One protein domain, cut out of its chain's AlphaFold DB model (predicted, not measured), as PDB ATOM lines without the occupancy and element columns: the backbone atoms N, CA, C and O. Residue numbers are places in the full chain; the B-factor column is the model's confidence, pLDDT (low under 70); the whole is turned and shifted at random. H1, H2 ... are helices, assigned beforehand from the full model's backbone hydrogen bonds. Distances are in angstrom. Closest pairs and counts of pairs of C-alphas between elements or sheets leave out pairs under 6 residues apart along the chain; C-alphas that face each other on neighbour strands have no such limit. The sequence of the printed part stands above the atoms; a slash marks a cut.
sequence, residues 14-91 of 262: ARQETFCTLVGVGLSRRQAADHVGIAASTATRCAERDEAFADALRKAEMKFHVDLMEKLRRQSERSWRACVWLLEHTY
ATOM      1  N   ALA A  14    -112.854  81.587  36.785       95.25
ATOM      2  CA  ALA A  14    -112.930  81.924  35.360       95.25
ATOM      3  C   ALA A  14    -113.730  80.882  34.554       95.25
ATOM      4  O   ALA A  14    -114.563  81.225  33.710       95.25
ATOM      5  N   ARG A  15    -113.534  79.588  34.837       96.19
ATOM      6  CA  ARG A  15    -114.328  78.509  34.234       96.19
ATOM      7  C   ARG A  15    -115.770  78.534  34.716       96.19
ATOM      8  O   ARG A  15    -116.654  78.233  33.919       96.19
ATOM      9  N   GLN A  16    -116.020  78.886  35.978       97.31
ATOM     10  CA  GLN A  16    -117.377  79.067  36.501       97.31
ATOM     11  C   GLN A  16    -118.123  80.184  35.760       97.31
ATOM     12  O   GLN A  16    -119.256  79.976  35.332       97.31
ATOM     13  N   GLU A  17    -117.484  81.332  35.543       97.88
ATOM     14  CA  GLU A  17    -118.065  82.449  34.790       97.88
ATOM     15  C   GLU A  17    -118.339  82.074  33.327       97.88
ATOM     16  O   GLU A  17    -119.436  82.311  32.812       97.88
ATOM     17  N   THR A  18    -117.379  81.409  32.678       98.19
ATOM     18  CA  THR A  18    -117.543  80.904  31.306       98.19
ATOM     19  C   THR A  18    -118.706  79.911  31.230       98.19
ATOM     20  O   THR A  18    -119.553  79.997  30.344       98.19
ATOM     21  N   PHE A  19    -118.800  78.998  32.200       98.50
ATOM     22  CA  PHE A  19    -119.891  78.033  32.308       98.50
ATOM     23  C   PHE A  19    -121.255  78.725  32.447       98.50
ATOM     24  O   PHE A  19    -122.178  78.406  31.697       98.50
ATOM     25  N   CYS A  20    -121.381  79.696  33.357       98.50
ATOM     26  CA  CYS A  20    -122.613  80.467  33.540       98.50
ATOM     27  C   CYS A  20    -122.983  81.257  32.280       98.50
ATOM     28  O   CYS A  20    -124.147  81.270  31.891       98.50
ATOM     29  N   THR A  21    -122.005  81.849  31.592       98.50
ATOM     30  CA  THR A  21    -122.234  82.556  30.323       98.50
ATOM     31  C   THR A  21    -122.849  81.633  29.271       98.50
ATOM     32  O   THR A  21    -123.865  81.975  28.669       98.50
ATOM     33  N   LEU A  22    -122.295  80.430  29.087       98.31
ATOM     34  CA  LEU A  22    -122.809  79.455  28.117       98.31
ATOM     35  C   LEU A  22    -124.227  78.985  28.455       98.31
ATOM     36  O   LEU A  22    -125.068  78.863  27.563       98.31
ATOM     37  N   VAL A  23    -124.507  78.751  29.739       98.19
ATOM     38  CA  VAL A  23    -125.858  78.401  30.199       98.19
ATOM     39  C   VAL A  23    -126.834  79.553  29.946       98.19
ATOM     40  O   VAL A  23    -127.937  79.311  29.465       98.19
ATOM     41  N   GLY A  24    -126.416  80.801  30.165       97.44
ATOM     42  CA  GLY A  24    -127.233  81.988  29.897       97.44
ATOM     43  C   GLY A  24    -127.559  82.214  28.421       97.44
ATOM     44  O   GLY A  24    -128.572  82.831  28.106       97.44
ATOM     45  N   VAL A  25    -126.748  81.676  27.509       96.69
ATOM     46  CA  VAL A  25    -127.039  81.658  26.065       96.69
ATOM     47  C   VAL A  25    -128.051  80.561  25.696       96.69
ATOM     48  O   VAL A  25    -128.698  80.651  24.653       96.69
ATOM     49  N   GLY A  26    -128.223  79.545  26.550       95.38
ATOM     50  CA  GLY A  26    -129.171  78.445  26.355       95.38
ATOM     51  C   GLY A  26    -128.546  77.069  26.156       95.38
ATOM     52  O   GLY A  26    -129.246  76.133  25.767       95.38
ATOM     53  N   LEU A  27    -127.240  76.904  26.393       97.69
ATOM     54  CA  LEU A  27    -126.637  75.571  26.373       97.69
ATOM     55  C   LEU A  27    -127.072  74.775  27.604       97.69
ATOM     56  O   LEU A  27    -127.139  75.292  28.719       97.69
ATOM     57  N   SER A  28    -127.285  73.468  27.425       97.19
ATOM     58  CA  SER A  28    -127.498  72.583  28.572       97.19
ATOM     59  C   SER A  28    -126.253  72.553  29.468       97.19
ATOM     60  O   SER A  28    -125.121  72.607  28.979       97.19
ATOM     61  N   ARG A  29    -126.440  72.359  30.783       97.62
ATOM     62  CA  ARG A  29    -125.330  72.229  31.752       97.62
ATOM     63  C   ARG A  29    -124.274  71.206  31.317       97.62
ATOM     64  O   ARG A  29    -123.091  71.388  31.581       97.62
ATOM     65  N   ARG A  30    -124.687  70.130  30.637       97.94
ATOM     66  CA  ARG A  30    -123.776  69.111  30.101       97.94
ATOM     67  C   ARG A  30    -122.931  69.641  28.943       97.94
ATOM     68  O   ARG A  30    -121.725  69.454  28.969       97.94
ATOM     69  N   GLN A  31    -123.540  70.322  27.973       98.19
ATOM     70  CA  GLN A  31    -122.810  70.927  26.852       98.19
ATOM     71  C   GLN A  31    -121.858  72.030  27.325       98.19
ATOM     72  O   GLN A  31    -120.722  72.089  26.865       98.19
ATOM     73  N   ALA A  32    -122.291  72.863  28.275       98.25
ATOM     74  CA  ALA A  32    -121.433  73.872  28.890       98.25
ATOM     75  C   ALA A  32    -120.247  73.226  29.636       98.25
ATOM     76  O   ALA A  32    -119.116  73.690  29.516       98.25
ATOM     77  N   ALA A  33    -120.476  72.118  30.352       97.88
ATOM     78  CA  ALA A  33    -119.419  71.368  31.033       97.88
ATOM     79  C   ALA A  33    -118.414  70.762  30.040       97.88
ATOM     80  O   ALA A  33    -117.206  70.906  30.230       97.88
ATOM     81  N   ASP A  34    -118.915  70.144  28.965       98.06
ATOM     82  CA  ASP A  34    -118.096  69.577  27.893       98.06
ATOM     83  C   ASP A  34    -117.236  70.666  27.221       98.06
ATOM     84  O   ASP A  34    -116.058  70.434  26.961       98.06
ATOM     85  N   HIS A  35    -117.785  71.870  27.014       98.06
ATOM     86  CA  HIS A  35    -117.058  73.013  26.448       98.06
ATOM     87  C   HIS A  35    -115.946  73.531  27.372       98.06
ATOM     88  O   HIS A  35    -114.841  73.815  26.924       98.06
ATOM     89  N   VAL A  36    -116.219  73.621  28.675       97.25
ATOM     90  CA  VAL A  36    -115.248  74.074  29.687       97.25
ATOM     91  C   VAL A  36    -114.208  72.986  30.020       97.25
ATOM     92  O   VAL A  36    -113.183  73.262  30.646       97.25
ATOM     93  N   GLY A  37    -114.438  71.740  29.594       96.75
ATOM     94  CA  GLY A  37    -113.537  70.610  29.835       96.75
ATOM     95  C   GLY A  37    -113.675  70.001  31.233       96.75
ATOM     96  O   GLY A  37    -112.703  69.482  31.786       96.75
ATOM     97  N   ILE A  38    -114.872  70.055  31.825       96.88
ATOM     98  CA  ILE A  38    -115.180  69.454  33.129       96.88
ATOM     99  C   ILE A  38    -116.298  68.417  33.009       96.88
ATOM    100  O   ILE A  38    -117.146  68.475  32.127       96.88
ATOM    101  N   ALA A  39    -116.345  67.460  33.936       96.56
ATOM    102  CA  ALA A  39    -117.501  66.575  34.034       96.56
ATOM    103  C   ALA A  39    -118.720  67.349  34.566       96.56
ATOM    104  O   ALA A  39    -118.601  68.091  35.542       96.56
ATOM    105  N   ALA A  40    -119.909  67.114  34.004       97.12
ATOM    106  CA  ALA A  40    -121.145  67.750  34.473       97.12
ATOM    107  C   ALA A  40    -121.419  67.509  35.975       97.12
ATOM    108  O   ALA A  40    -121.868  68.410  36.677       97.12
ATOM    109  N   SER A  41    -121.065  66.328  36.500       96.75
ATOM    110  CA  SER A  41    -121.170  66.027  37.936       96.75
ATOM    111  C   SER A  41    -120.261  66.898  38.809       96.75
ATOM    112  O   SER A  41    -120.589  67.145  39.969       96.75
ATOM    113  N   THR A  42    -119.140  67.389  38.274       96.50
ATOM    114  CA  THR A  42    -118.265  68.341  38.970       96.50
ATOM    115  C   THR A  42    -118.947  69.697  39.110       96.50
ATOM    116  O   THR A  42    -118.893  70.272  40.192       96.50
ATOM    117  N   ALA A  43    -119.627  70.181  38.064       96.81
ATOM    118  CA  ALA A  43    -120.381  71.434  38.122       96.81
ATOM    119  C   ALA A  43    -121.529  71.354  39.144       96.81
ATOM    120  O   ALA A  43    -121.666  72.251  39.970       96.81
ATOM    121  N   THR A  44    -122.282  70.244  39.166       97.06
ATOM    122  CA  THR A  44    -123.344  70.017  40.165       97.06
ATOM    123  C   THR A  44    -122.796  70.032  41.591       97.06
ATOM    124  O   THR A  44    -123.275  70.795  42.421       97.06
ATOM    125  N   ARG A  45    -121.732  69.266  41.868       96.19
ATOM    126  CA  ARG A  45    -121.095  69.246  43.198       96.19
ATOM    127  C   ARG A  45    -120.497  70.592  43.593       96.19
ATOM    128  O   ARG A  45    -120.365  70.872  44.778       96.19
ATOM    129  N   CYS A  46    -120.067  71.395  42.621       95.69
ATOM    130  CA  CYS A  46    -119.591  72.745  42.887       95.69
ATOM    131  C   CYS A  46    -120.747  73.655  43.302       95.69
ATOM    132  O   CYS A  46    -120.617  74.337  44.306       95.69
ATOM    133  N   ALA A  47    -121.885  73.602  42.603       97.12
ATOM    134  CA  ALA A  47    -123.086  74.353  42.975       97.12
ATOM    135  C   ALA A  47    -123.646  73.937  44.347       97.12
ATOM    136  O   ALA A  47    -124.147  74.771  45.084       97.12
ATOM    137  N   GLU A  48    -123.522  72.665  44.733       97.12
ATOM    138  CA  GLU A  48    -123.912  72.206  46.078       97.12
ATOM    139  C   GLU A  48    -123.005  72.750  47.197       97.12
ATOM    140  O   GLU A  48    -123.432  72.844  48.343       97.12
ATOM    141  N   ARG A  49    -121.739  73.057  46.890       95.62
ATOM    142  CA  ARG A  49    -120.733  73.496  47.877       95.62
ATOM    143  C   ARG A  49    -120.558  75.008  47.933       95.62
ATOM    144  O   ARG A  49    -120.151  75.519  48.970       95.62
ATOM    145  N   ASP A  50    -120.782  75.682  46.813       96.19
ATOM    146  CA  ASP A  50    -120.579  77.112  46.626       96.19
ATOM    147  C   ASP A  50    -121.909  77.767  46.237       96.19
ATOM    148  O   ASP A  50    -122.363  77.689  45.092       96.19
ATOM    149  N   GLU A  51    -122.534  78.406  47.224       97.44
ATOM    150  CA  GLU A  51    -123.825  79.075  47.077       97.44
ATOM    151  C   GLU A  51    -123.756  80.254  46.094       97.44
ATOM    152  O   GLU A  51    -124.692  80.458  45.320       97.44
ATOM    153  N   ALA A  52    -122.628  80.970  46.034       96.94
ATOM    154  CA  ALA A  52    -122.458  82.092  45.114       96.94
ATOM    155  C   ALA A  52    -122.433  81.616  43.655       96.94
ATOM    156  O   ALA A  52    -123.061  82.223  42.780       96.94
ATOM    157  N   PHE A  53    -121.763  80.491  43.387       97.44
ATOM    158  CA  PHE A  53    -121.809  79.853  42.073       97.44
ATOM    159  C   PHE A  53    -123.215  79.325  41.745       97.44
ATOM    160  O   PHE A  53    -123.686  79.490  40.618       97.44
ATOM    161  N   ALA A  54    -123.919  78.735  42.716       98.12
ATOM    162  CA  ALA A  54    -125.294  78.273  42.521       98.12
ATOM    163  C   ALA A  54    -126.262  79.418  42.179       98.12
ATOM    164  O   ALA A  54    -127.115  79.263  41.301       98.12
ATOM    165  N   ASP A  55    -126.117  80.572  42.832       98.44
ATOM    166  CA  ASP A  55    -126.858  81.794  42.517       98.44
ATOM    167  C   ASP A  55    -126.548  82.299  41.107       98.44
ATOM    168  O   ASP A  55    -127.466  82.617  40.348       98.44
ATOM    169  N   ALA A  56    -125.266  82.358  40.734       98.25
ATOM    170  CA  ALA A  56    -124.848  82.778  39.398       98.25
ATOM    171  C   ALA A  56    -125.423  81.859  38.309       98.25
ATOM    172  O   ALA A  56    -125.935  82.339  37.296       98.25
ATOM    173  N   LEU A  57    -125.413  80.545  38.547       98.25
ATOM    174  CA  LEU A  57    -125.986  79.558  37.638       98.25
ATOM    175  C   LEU A  57    -127.506  79.724  37.501       98.25
ATOM    176  O   LEU A  57    -128.013  79.751  36.381       98.25
ATOM    177  N   ARG A  58    -128.234  79.905  38.611       98.19
ATOM    178  CA  ARG A  58    -129.684  80.173  38.575       98.19
ATOM    179  C   ARG A  58    -130.013  81.458  37.816       98.19
ATOM    180  O   ARG A  58    -130.963  81.479  37.038       98.19
ATOM    181  N   LYS A  59    -129.226  82.523  38.007       98.19
ATOM    182  CA  LYS A  59    -129.385  83.788  37.267       98.19
ATOM    183  C   LYS A  59    -129.159  83.597  35.770       98.19
ATOM    184  O   LYS A  59    -129.931  84.131  34.979       98.19
ATOM    185  N   ALA A  60    -128.147  82.822  35.382       97.81
ATOM    186  CA  ALA A  60    -127.897  82.492  33.983       97.81
ATOM    187  C   ALA A  60    -129.072  81.721  33.355       97.81
ATOM    188  O   ALA A  60    -129.555  82.099  32.293       97.81
ATOM    189  N   GLU A  61    -129.595  80.698  34.033       97.00
ATOM    190  CA  GLU A  61    -130.760  79.936  33.553       97.00
ATOM    191  C   GLU A  61    -132.008  80.813  33.420       97.00
ATOM    192  O   GLU A  61    -132.721  80.743  32.418       97.00
ATOM    193  N   MET A  62    -132.249  81.683  34.403       96.50
ATOM    194  CA  MET A  62    -133.359  82.629  34.351       96.50
ATOM    195  C   MET A  62    -133.203  83.612  33.190       96.50
ATOM    196  O   MET A  62    -134.171  83.870  32.480       96.50
ATOM    197  N   LYS A  63    -131.985  84.119  32.951       95.69
ATOM    198  CA  LYS A  63    -131.699  85.007  31.820       95.69
ATOM    199  C   LYS A  63    -132.080  84.357  30.491       95.69
ATOM    200  O   LYS A  63    -132.769  84.988  29.696       95.69
ATOM    201  N   PHE A  64    -131.685  83.105  30.269       94.19
ATOM    202  CA  PHE A  64    -132.051  82.389  29.049       94.19
ATOM    203  C   PHE A  64    -133.575  82.268  28.887       94.19
ATOM    204  O   PHE A  64    -134.101  82.520  27.803       94.19
ATOM    205  N   HIS A  65    -134.296  81.923  29.960       92.06
ATOM    206  CA  HIS A  65    -135.756  81.831  29.919       92.06
ATOM    207  C   HIS A  65    -136.423  83.174  29.610       92.06
ATOM    208  O   HIS A  65    -137.337  83.215  28.789       92.06
ATOM    209  N   VAL A  66    -135.954  84.272  30.211       94.75
ATOM    210  CA  VAL A  66    -136.454  85.624  29.917       94.75
ATOM    211  C   VAL A  66    -136.210  85.975  28.449       94.75
ATOM    212  O   VAL A  66    -137.152  86.340  27.748       94.75
ATOM    213  N   ASP A  67    -134.988  85.765  27.951       93.25
ATOM    214  CA  ASP A  67    -134.631  86.030  26.553       93.25
ATOM    215  C   ASP A  67    -135.498  85.194  25.579       93.25
ATOM    216  O   ASP A  67    -135.871  85.657  24.497       93.25
ATOM    217  N   LEU A  68    -135.841  83.952  25.946       90.00
ATOM    218  CA  LEU A  68    -136.727  83.087  25.163       90.00
ATOM    219  C   LEU A  68    -138.180  83.585  25.172       90.00
ATOM    220  O   LEU A  68    -138.809  83.628  24.114       90.00
ATOM    221  N   MET A  69    -138.702  83.981  26.334       90.44
ATOM    222  CA  MET A  69    -140.055  84.530  26.462       90.44
ATOM    223  C   MET A  69    -140.212  85.838  25.683       90.44
ATOM    224  O   MET A  69    -141.221  86.032  25.010       90.44
ATOM    225  N   GLU A  70    -139.200  86.707  25.682       94.25
ATOM    226  CA  GLU A  70    -139.207  87.918  24.858       94.25
ATOM    227  C   GLU A  70    -139.254  87.602  23.360       94.25
ATOM    228  O   GLU A  70    -140.039  88.198  22.619       94.25
ATOM    229  N   LYS A  71    -138.436  86.648  22.897       91.38
ATOM    230  CA  LYS A  71    -138.453  86.208  21.494       91.38
ATOM    231  C   LYS A  71    -139.809  85.632  21.112       91.38
ATOM    232  O   LYS A  71    -140.319  85.952  20.040       91.38
ATOM    233  N   LEU A  72    -140.394  84.818  21.985       89.88
ATOM    234  CA  LEU A  72    -141.709  84.236  21.767       89.88
ATOM    235  C   LEU A  72    -142.795  85.312  21.696       89.88
ATOM    236  O   LEU A  72    -143.582  85.292  20.758       89.88
ATOM    237  N   ARG A  73    -142.790  86.283  22.614       91.81
ATOM    238  CA  ARG A  73    -143.711  87.429  22.598       91.81
ATOM    239  C   ARG A  73    -143.622  88.223  21.289       91.81
ATOM    240  O   ARG A  73    -144.639  88.601  20.728       91.81
ATOM    241  N   ARG A  74    -142.420  88.430  20.742       93.44
ATOM    242  CA  ARG A  74    -142.264  89.087  19.426       93.44
ATOM    243  C   ARG A  74    -142.805  88.241  18.270       93.44
ATOM    244  O   ARG A  74    -143.274  88.784  17.278       93.44
ATOM    245  N   GLN A  75    -142.701  86.914  18.351       89.81
ATOM    246  CA  GLN A  75    -143.264  86.021  17.329       89.81
ATOM    247  C   GLN A  75    -144.780  85.879  17.456       89.81
ATOM    248  O   GLN A  75    -145.460  85.705  16.446       89.81
ATOM    249  N   SER A  76    -145.317  85.983  18.672       89.94
ATOM    250  CA  SER A  76    -146.750  85.904  18.929       89.94
ATOM    251  C   SER A  76    -147.501  87.045  18.240       89.94
ATOM    252  O   SER A  76    -148.544  86.811  17.648       89.94
ATOM    253  N   GLU A  77    -146.901  88.237  18.153       89.94
ATOM    254  CA  GLU A  77    -147.433  89.364  17.365       89.94
ATOM    255  C   GLU A  77    -147.687  89.029  15.882       89.94
ATOM    256  O   GLU A  77    -148.512  89.674  15.243       89.94
ATOM    257  N   ARG A  78    -146.993  88.030  15.317       89.44
ATOM    258  CA  ARG A  78    -147.087  87.646  13.894       89.44
ATOM    259  C   ARG A  78    -147.768  86.306  13.658       89.44
ATOM    260  O   ARG A  78    -148.123  85.988  12.528       89.44
ATOM    261  N   SER A  79    -147.880  85.477  14.690       90.44
ATOM    262  CA  SER A  79    -148.384  84.114  14.577       90.44
ATOM    263  C   SER A  79    -149.312  83.799  15.734       90.44
ATOM    264  O   SER A  79    -148.878  83.627  16.875       90.44
ATOM    265  N   TRP A  80    -150.591  83.619  15.417       86.75
ATOM    266  CA  TRP A  80    -151.598  83.227  16.399       86.75
ATOM    267  C   TRP A  80    -151.240  81.907  17.102       86.75
ATOM    268  O   TRP A  80    -151.504  81.759  18.289       86.75
ATOM    269  N   ARG A  81    -150.548  80.975  16.427       88.81
ATOM    270  CA  ARG A  81    -150.068  79.725  17.046       88.81
ATOM    271  C   ARG A  81    -149.052  79.987  18.157       88.81
ATOM    272  O   ARG A  81    -149.082  79.307  19.177       88.81
ATOM    273  N   ALA A  82    -148.176  80.976  17.978       85.19
ATOM    274  CA  ALA A  82    -147.239  81.388  19.018       85.19
ATOM    275  C   ALA A  82    -147.953  82.117  20.172       85.19
ATOM    276  O   ALA A  82    -147.583  81.894  21.323       85.19
ATOM    277  N   CYS A  83    -149.003  82.909  19.898       82.38
ATOM    278  CA  CYS A  83    -149.889  83.457  20.939       82.38
ATOM    279  C   CYS A  83    -150.555  82.351  21.758       82.38
ATOM    280  O   CYS A  83    -150.475  82.373  22.981       82.38
ATOM    281  N   VAL A  84    -151.174  81.372  21.090       89.88
ATOM    282  CA  VAL A  84    -151.827  80.235  21.752       89.88
ATOM    283  C   VAL A  84    -150.818  79.476  22.604       89.88
ATOM    284  O   VAL A  84    -151.063  79.273  23.787       89.88
ATOM    285  N   TRP A  85    -149.643  79.143  22.059       89.81
ATOM    286  CA  TRP A  85    -148.611  78.430  22.815       89.81
ATOM    287  C   TRP A  85    -148.123  79.211  24.047       89.81
ATOM    288  O   TRP A  85    -147.938  78.626  25.116       89.81
ATOM    289  N   LEU A  86    -147.950  80.534  23.921       88.62
ATOM    290  CA  LEU A  86    -147.593  81.412  25.037       88.62
ATOM    291  C   LEU A  86    -148.696  81.442  26.107       88.62
ATOM    292  O   LEU A  86    -148.379  81.365  27.295       88.62
ATOM    293  N   LEU A  87    -149.971  81.521  25.715       85.19
ATOM    294  CA  LEU A  87    -151.109  81.494  26.640       85.19
ATOM    295  C   LEU A  87    -151.211  80.147  27.370       85.19
ATOM    296  O   LEU A  87    -151.339  80.146  28.593       85.19
ATOM    297  N   GLU A  88    -151.057  79.027  26.654       90.81
ATOM    298  CA  GLU A  88    -151.049  77.669  27.228       90.81
ATOM    299  C   GLU A  88    -149.983  77.506  28.326       90.81
ATOM    300  O   GLU A  88    -150.214  76.803  29.309       90.81
ATOM    301  N   HIS A  89    -148.815  78.141  28.169       88.69
ATOM    302  CA  HIS A  89    -147.698  78.015  29.115       88.69
ATOM    303  C   HIS A  89    -147.707  79.064  30.232       88.69
ATOM    304  O   HIS A  89    -147.233  78.774  31.329       88.69
ATOM    305  N   THR A  90    -148.211  80.273  29.970       83.94
ATOM    306  CA  THR A  90    -148.246  81.357  30.971       83.94
ATOM    307  C   THR A  90    -149.429  81.203  31.925       83.94
ATOM    308  O   THR A  90    -149.302  81.518  33.104       83.94
ATOM    309  N   TYR A  91    -150.553  80.691  31.417       85.00
ATOM    310  CA  TYR A  91    -151.817  80.550  32.141       85.00
ATOM    311  C   TYR A  91    -152.384  79.130  31.964       85.00
ATOM    312  O   TYR A  91    -153.464  78.950  31.384       85.00
TER     313      TYR A  91
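AT A GLANCE: This is residues 14 to 91 of the 262 residues of an uncharacterized protein of Pirellulales bacterium (UniProt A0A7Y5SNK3). One long helix, H4, makes a shaft with a group of three short helices, H1, H2 and H3, at its first end and a single helix, H5, folded back beside its last end as a hairpin. H1 runs side by side with the first half of H4, H2 packs on H1, and H3 meets the beginning of H4 at a corner. The printed part has 78 residues with five named helices, in the order H1, H2, H3, H4, H5, and no named strand; the class is all helix. The whole is loose, with a radius of gyration of the C-alphas of 15.5 A, and elongated, spanning 44 by 22 by 18 A.

HOW THE PARTS SIT: H1, residues 14 to 25, touches H2, residues 29 to 36, at a steep tilt of 47 degrees, opposite ways; their closest C-alphas, those of Phe 19 and Ala 32, are 5.6 A apart. H2 touches H3, residues 40 to 49, about perpendicular at 78 degrees, the closest C-alphas being those of Arg 30 and Ala 40 at 5.3 A. H1 and H3 are only just apart, with their closest C-alphas 8.4 A from each other. H4, residues 51 to 76, is the hub, touching three other helices. It touches H3 only at the corner by their link, with the C-alphas of Ala 47 and Ala 54 closest at 4.5 A. With residues 53 to 64 alone it touches H1, at a shallow tilt of 22 degrees, the same way; the closest C-alphas, those of Gly 24 and Ala 60, are 4.2 A apart. With residues 72 to 76 alone H4 touches H5, residues 80 to 90, in a helical hairpin. Their tilt is a shallow 32 degrees, only just short of steep, opposite ways, and the closest C-alphas are those of Ser 76 and Cys 83, 4.5 A apart. H5 is apart from H1, H2 and H3, and H2 is apart from H4. In H1, H2, H3, H4 and H5 every O i to N i+4 pair is within hydrogen-bond range.

IN THESE COORDINATES: H1 begins at C-alpha 14, (-112.930, 81.924, 35.360), and is 16.9 A long from first to last C-alpha. H2 measures 10.5 A and H3 14.6 A. H4, the longest, begins at C-alpha 51, (-123.825, 79.075, 47.077), and measures 36.9 A. H5 measures 15.1 A and ends at C-alpha 90, (-148.246, 81.357, 30.971).

THE WHOLE: The two C-alphas farthest apart, those of Arg 49 and Arg 78, are 45.3 A from each other. The printed part has no cut, and its four links are tight. The mean pLDDT of the printed part is 94.6, and no printed residue is under 70.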